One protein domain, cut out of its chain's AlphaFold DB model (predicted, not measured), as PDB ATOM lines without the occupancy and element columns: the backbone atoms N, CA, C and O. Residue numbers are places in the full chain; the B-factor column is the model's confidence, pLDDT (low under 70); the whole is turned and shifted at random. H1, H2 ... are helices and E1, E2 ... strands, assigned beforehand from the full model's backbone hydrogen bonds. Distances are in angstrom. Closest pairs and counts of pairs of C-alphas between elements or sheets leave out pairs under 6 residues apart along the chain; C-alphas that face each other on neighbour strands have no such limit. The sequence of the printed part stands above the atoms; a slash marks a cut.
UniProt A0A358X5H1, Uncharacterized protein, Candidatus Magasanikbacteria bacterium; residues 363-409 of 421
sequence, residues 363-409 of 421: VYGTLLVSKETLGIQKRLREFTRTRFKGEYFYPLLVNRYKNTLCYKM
ATOM      1  N   VAL A 363      61.890  58.445  -7.349       96.94
ATOM      2  CA  VAL A 363      60.620  59.110  -7.019       96.94
ATOM      3  C   VAL A 363      60.813  60.623  -7.075       96.94
ATOM      4  O   VAL A 363      61.621  61.172  -6.335       96.94
ATOM      5  N   TYR A 364      60.058  61.309  -7.936       95.12
ATOM      6  CA  TYR A 364      60.206  62.759  -8.139       95.12
ATOM      7  C   TYR A 364      58.918  63.557  -7.915       95.12
ATOM      8  O   TYR A 364      58.948  64.785  -7.932       95.12
ATOM      9  N   GLY A 365      57.774  62.896  -7.741       94.88
ATOM     10  CA  GLY A 365      56.509  63.601  -7.588       94.88
ATOM     11  C   GLY A 365      55.366  62.712  -7.133       94.88
ATOM     12  O   GLY A 365      55.503  61.499  -6.992       94.88
ATOM     13  N   THR A 366      54.217  63.340  -6.921       96.00
ATOM     14  CA  THR A 366      52.989  62.683  -6.471       96.00
ATOM     15  C   THR A 366      51.855  63.053  -7.414       96.00
ATOM     16  O   THR A 366      51.739  64.211  -7.811       96.00
ATOM     17  N   LEU A 367      51.023  62.081  -7.775       95.56
ATOM     18  CA  LEU A 367      49.762  62.313  -8.466       95.56
ATOM     19  C   LEU A 367      48.636  62.258  -7.428       95.56
ATOM     20  O   LEU A 367      48.430  61.225  -6.790       95.56
ATOM     21  N   LEU A 368      47.949  63.379  -7.211       95.88
ATOM     22  CA  LEU A 368      46.861  63.488  -6.233       95.88
ATOM     23  C   LEU A 368      45.541  62.977  -6.814       95.88
ATOM     24  O   LEU A 368      45.365  62.945  -8.028       95.88
ATOM     25  N   VAL A 369      44.612  62.589  -5.941       92.94
ATOM     26  CA  VAL A 369      43.262  62.191  -6.356       92.94
ATOM     27  C   VAL A 369      42.453  63.431  -6.758       92.94
ATOM     28  O   VAL A 369      42.231  64.325  -5.948       92.94
ATOM     29  N   SER A 370      41.982  63.469  -8.003       92.69
ATOM     30  CA  SER A 370      41.053  64.460  -8.554       92.69
ATOM     31  C   SER A 370      40.062  63.802  -9.526       92.69
ATOM     32  O   SER A 370      40.267  62.662  -9.953       92.69
ATOM     33  N   LYS A 371      38.997  64.521  -9.924       89.75
ATOM     34  CA  LYS A 371      38.027  64.035 -10.932       89.75
ATOM     35  C   LYS A 371      38.716  63.552 -12.214       89.75
ATOM     36  O   LYS A 371      38.352  62.514 -12.753       89.75
ATOM     37  N   GLU A 372      39.742  64.266 -12.668       89.19
ATOM     38  CA  GLU A 372      40.486  63.916 -13.880       89.19
ATOM     39  C   GLU A 372      41.330  62.650 -13.692       89.19
ATOM     40  O   GLU A 372      41.348  61.768 -14.550       89.19
ATOM     41  N   THR A 373      42.032  62.532 -12.561       90.19
ATOM     42  CA  THR A 373      42.936  61.401 -12.326       90.19
ATOM     43  C   THR A 373      42.177  60.105 -12.041       90.19
ATOM     44  O   THR A 373      42.677  59.021 -12.341       90.19
ATOM     45  N   LEU A 374      40.948  60.193 -11.518       87.94
ATOM     46  CA  LEU A 374      40.051  59.038 -11.378       87.94
ATOM     47  C   LEU A 374      39.751  58.380 -12.737       87.94
ATOM     48  O   LEU A 374      39.620  57.159 -12.807       87.94
ATOM     49  N   GLY A 375      39.756  59.149 -13.834       88.19
ATOM     50  CA  GLY A 375      39.574  58.625 -15.193       88.19
ATOM     51  C   GLY A 375      40.682  57.671 -15.657       88.19
ATOM     52  O   GLY A 375      40.439  56.799 -16.491       88.19
ATOM     53  N   ILE A 376      41.892  57.781 -15.096       90.56
ATOM     54  CA  ILE A 376      43.025  56.893 -15.414       90.56
ATOM     55  C   ILE A 376      43.339  55.881 -14.308       90.56
ATOM     56  O   ILE A 376      44.131  54.969 -14.536       90.56
ATOM     57  N   GLN A 377      42.701  55.989 -13.139       90.44
ATOM     58  CA  GLN A 377      42.963  55.160 -11.957       90.44
ATOM     59  C   GLN A 377      42.979  53.658 -12.275       90.44
ATOM     60  O   GLN A 377      43.897  52.949 -11.871       90.44
ATOM     61  N   LYS A 378      41.998  53.171 -13.047       88.56
ATOM     62  CA  LYS A 378      41.886  51.746 -13.416       88.56
ATOM     63  C   LYS A 378      42.981  51.263 -14.372       88.56
ATOM     64  O   LYS A 378      43.163  50.054 -14.505       88.56
ATOM     65  N   ARG A 379      43.698  52.171 -15.041       90.94
ATOM     66  CA  ARG A 379      44.782  51.862 -15.993       90.94
ATOM     67  C   ARG A 379      46.162  51.891 -15.344       90.94
ATOM     68  O   ARG A 379      47.092  51.323 -15.903       90.94
ATOM     69  N   LEU A 380      46.298  52.520 -14.175       94.12
ATOM     70  CA  LEU A 380      47.571  52.577 -13.464       94.12
ATOM     71  C   LEU A 380      47.971  51.183 -12.973       94.12
ATOM     72  O   LEU A 380      47.160  50.434 -12.421       94.12
ATOM     73  N   ARG A 381      49.234  50.836 -13.205       95.12
ATOM     74  CA  ARG A 381      49.870  49.593 -12.770       95.12
ATOM     75  C   ARG A 381      51.235  49.939 -12.193       95.12
ATOM     76  O   ARG A 381      51.925  50.811 -12.726       95.12
ATOM     77  N   GLU A 382      51.597  49.270 -11.104       95.75
ATOM     78  CA  GLU A 382      52.897  49.434 -10.450       95.75
ATOM     79  C   GLU A 382      54.027  49.217 -11.467       95.75
ATOM     80  O   GLU A 382      53.946  48.316 -12.306       95.75
ATOM     81  N   PHE A 383      55.058  50.066 -11.430       96.12
ATOM     82  CA  PHE A 383      56.253  49.951 -12.281       96.12
ATOM     83  C   PHE A 383      55.982  49.877 -13.798       96.12
ATOM     84  O   PHE A 383      56.850  49.471 -14.566       96.12
ATOM     85  N   THR A 384      54.807  50.307 -14.269       96.56
ATOM     86  CA  THR A 384      54.450  50.270 -15.696       96.56
ATOM     87  C   THR A 384      54.501  51.666 -16.300       96.56
ATOM     88  O   THR A 384      53.843  52.587 -15.810       96.56
ATOM     89  N   ARG A 385      55.254  51.840 -17.393       96.81
ATOM     90  CA  ARG A 385      55.371  53.137 -18.077       96.81
ATOM     91  C   ARG A 385      53.985  53.632 -18.503       96.81
ATOM     92  O   ARG A 385      53.313  53.001 -19.311       96.81
ATOM     93  N   THR A 386      53.584  54.780 -17.974       95.62
ATOM     94  CA  THR A 386      52.265  55.391 -18.165       95.62
ATOM     95  C   THR A 386      52.416  56.811 -18.700       95.62
ATOM     96  O   THR A 386      53.393  57.489 -18.384       95.62
ATOM     97  N   ARG A 387      51.445  57.273 -19.502       95.00
ATOM     98  CA  ARG A 387      51.353  58.659 -19.979       95.00
ATOM     99  C   ARG A 387      50.085  59.328 -19.454       95.00
ATOM    100  O   ARG A 387      48.995  58.788 -19.629       95.00
ATOM    101  N   PHE A 388      50.210  60.518 -18.873       94.44
ATOM    102  CA  PHE A 388      49.073  61.357 -18.477       94.44
ATOM    103  C   PHE A 388      49.421  62.832 -18.667       94.44
ATOM    104  O   PHE A 388      50.512  63.248 -18.293       94.44
ATOM    105  N   LYS A 389      48.518  63.614 -19.277       92.31
ATOM    106  CA  LYS A 389      48.717  65.052 -19.566       92.31
ATOM    107  C   LYS A 389      50.092  65.381 -20.183       92.31
ATOM    108  O   LYS A 389      50.749  66.340 -19.805       92.31
ATOM    109  N   GLY A 390      50.540  64.552 -21.128       92.62
ATOM    110  CA  GLY A 390      51.819  64.737 -21.825       92.62
ATOM    111  C   GLY A 390      53.060  64.217 -21.085       92.62
ATOM    112  O   GLY A 390      54.088  64.030 -21.726       92.62
ATOM    113  N   GLU A 391      52.962  63.887 -19.797       95.25
ATOM    114  CA  GLU A 391      54.070  63.388 -18.977       95.25
ATOM    115  C   GLU A 391      54.144  61.852 -18.999       95.25
ATOM    116  O   GLU A 391      53.122  61.179 -18.851       95.25
ATOM    117  N   TYR A 392      55.353  61.292 -19.147       96.50
ATOM    118  CA  TYR A 392      55.618  59.860 -18.965       96.50
ATOM    119  C   TYR A 392      56.201  59.583 -17.579       96.50
ATOM    120  O   TYR A 392      57.186  60.207 -17.191       96.50
ATOM    121  N   PHE A 393      55.650  58.599 -16.871       97.62
ATOM    122  CA  PHE A 393      56.115  58.197 -15.542       97.62
ATOM    123  C   PHE A 393      55.810  56.725 -15.253       97.62
ATOM    124  O   PHE A 393      55.058  56.074 -15.978       97.62
ATOM    125  N   TYR A 394      56.390  56.201 -14.180       98.00
ATOM    126  CA  TYR A 394      56.119  54.870 -13.643       98.00
ATOM    127  C   TYR A 394      55.365  55.037 -12.312       98.00
ATOM    128  O   TYR A 394      55.915  55.654 -11.395       98.00
ATOM    129  N   PRO A 395      54.107  54.574 -12.198       97.38
ATOM    130  CA  PRO A 395      53.333  54.662 -10.964       97.38
ATOM    131  C   PRO A 395      53.926  53.785  -9.857       97.38
ATOM    132  O   PRO A 395      54.389  52.674 -10.130       97.38
ATOM    133  N   LEU A 396      53.868  54.274  -8.618       97.50
ATOM    134  CA  LEU A 396      54.224  53.528  -7.410       97.50
ATOM    135  C   LEU A 396      53.168  53.717  -6.306       97.50
ATOM    136  O   LEU A 396      52.735  54.845  -6.058       97.50
ATOM    137  N   LEU A 397      52.801  52.634  -5.614       94.69
ATOM    138  CA  LEU A 397      51.816  52.590  -4.521       94.69
ATOM    139  C   LEU A 397      50.445  53.141  -4.941       94.69
ATOM    140  O   LEU A 397      49.841  53.977  -4.259       94.69
ATOM    141  N   VAL A 398      49.964  52.663  -6.086       93.50
ATOM    142  CA  VAL A 398      48.688  53.036  -6.692       93.50
ATOM    143  C   VAL A 398      47.541  52.724  -5.724       93.50
ATOM    144  O   VAL A 398      47.414  51.609  -5.224       93.50
ATOM    145  N   ASN A 399      46.682  53.713  -5.465       89.88
ATOM    146  CA  ASN A 399      45.522  53.630  -4.567       89.88
ATOM    147  C   ASN A 399      45.842  53.268  -3.103       89.88
ATOM    148  O   ASN A 399      44.941  52.873  -2.363       89.88
ATOM    149  N   ARG A 400      47.098  53.402  -2.651       85.94
ATOM    150  CA  ARG A 400      47.461  53.094  -1.254       85.94
ATOM    151  C   ARG A 400      46.946  54.136  -0.260       85.94
ATOM    152  O   ARG A 400      46.625  53.786   0.873       85.94
ATOM    153  N   TYR A 401      46.913  55.408  -0.650       87.44
ATOM    154  CA  TYR A 401      46.679  56.533   0.257       87.44
ATOM    155  C   TYR A 401      45.445  57.339  -0.156       87.44
ATOM    156  O   TYR A 401      45.171  57.511  -1.338       87.44
ATOM    157  N   LYS A 402      44.720  57.895   0.825       85.62
ATOM    158  CA  LYS A 402      43.425  58.570   0.606       85.62
ATOM    159  C   LYS A 402      43.491  59.735  -0.396       85.62
ATOM    160  O   LYS A 402      42.614  59.856  -1.240       85.62
ATOM    161  N   ASN A 403      44.529  60.570  -0.304       91.75
ATOM    162  CA  ASN A 403      44.658  61.796  -1.107       91.75
ATOM    163  C   ASN A 403      45.675  61.666  -2.253       91.75
ATOM    164  O   ASN A 403      45.833  62.584  -3.057       91.75
ATOM    165  N   THR A 404      46.368  60.532  -2.338       93.81
ATOM    166  CA  THR A 404      47.434  60.288  -3.309       93.81
ATOM    167  C   THR A 404      47.050  59.096  -4.164       93.81
ATOM    168  O   THR A 404      46.971  57.974  -3.671       93.81
ATOM    169  N   LEU A 405      46.846  59.346  -5.456       94.44
ATOM    170  CA  LEU A 405      46.545  58.300  -6.419       94.44
ATOM    171  C   LEU A 405      47.752  57.379  -6.614       94.44
ATOM    172  O   LEU A 405      47.595  56.164  -6.562       94.44
ATOM    173  N   CYS A 406      48.943  57.943  -6.823       96.12
ATOM    174  CA  CYS A 406      50.214  57.215  -6.851       96.12
ATOM    175  C   CYS A 406      51.401  58.182  -6.720       96.12
ATOM    176  O   CYS A 406      51.269  59.389  -6.935       96.12
ATOM    177  N   TYR A 407      52.587  57.651  -6.442       97.12
ATOM    178  CA  TYR A 407      53.841  58.371  -6.651       97.12
ATOM    179  C   TYR A 407      54.296  58.232  -8.103       97.12
ATOM    180  O   TYR A 407      54.020  57.230  -8.763       97.12
ATOM    181  N   LYS A 408      54.975  59.264  -8.605       97.56
ATOM    182  CA  LYS A 408      55.551  59.302  -9.948       97.56
ATOM    183  C   LYS A 408      57.039  58.988  -9.870       97.56
ATOM    184  O   LYS A 408      57.784  59.664  -9.155       97.56
ATOM    185  N   MET A 409      57.461  57.988 -10.635       97.81
ATOM    186  CA  MET A 409      58.862  57.608 -10.775       97.81
ATOM    187  C   MET A 409      59.362  57.761 -12.207       97.81
ATOM    188  O   MET A 409      58.598  57.648 -13.167       97.81
TER     189      MET A 409
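This is residues 363 to 409 of the 421 residues of an uncharacterized protein of Candidatus Magasanikbacteria bacterium (UniProt A0A358X5H1). A small, strongly twisted sheet of four antiparallel strands, with E4 and E3 in its middle and E1 and E2 at its edges, makes up most of the named structure, and one short helix, H1, sits beside the strands, with E4, E2 and E1 nearest to it. The 47 printed residues hold E1, H1, E2, E3 and E4 along the chain, a mixed class of helix and strands. The sheet runs E1, E4, E3, E2, all antiparallel. The whole is compact and rounded, with a radius of gyration of the C-alphas of 9.3 A and spans of 21 by 18 by 17 A.

Begin at residues 363 to 368, edge strand E1, whose neighbour is E4, residues 404 to 409, at 155 degrees; look for N 367 and O 406, 2.8 A apart. H1, residues 371 to 377, is on the sheet at a height of 7.9 A, over none of its strands, but only just: 2 of its 7 C-alphas fall on E1. Its closest C-alphas to E4 are Gln 377 and Leu 405, 7.3 A. In H1, 1 of 3 O i to N i+4 pairs and 3 of 4 O i to N i+3 pairs are within hydrogen-bond range. Next, E2, residues 386 to 388, and E3, residues 391 to 396, form a hairpin, with N 386 and O 393 at 2.8 A. E3 and E4 form another, with N 394 and O 409 at 2.8 A. E2, E3 and E4 are a meander, each strand the antiparallel neighbour of the one before. E3's pairing is staggered: 391 to 393 with E2, 394 to 396 with E4. E2 is apart from E1 and E4.

Find C-alpha 363 at (60.620, 59.110, -7.019); E1 runs 14.5 A from there. H1 spans 10.2 A, E2 6.8 A and E3 15.2 A. E4 covers 13.9 A, ending at C-alpha 409, (58.862, 57.608, -10.775).

The farthest C-alphas, Gly 390 and Lys 402, are 24.7 A apart. The printed part has no cut and no long link, and no printed residue is under 70 in pLDDT.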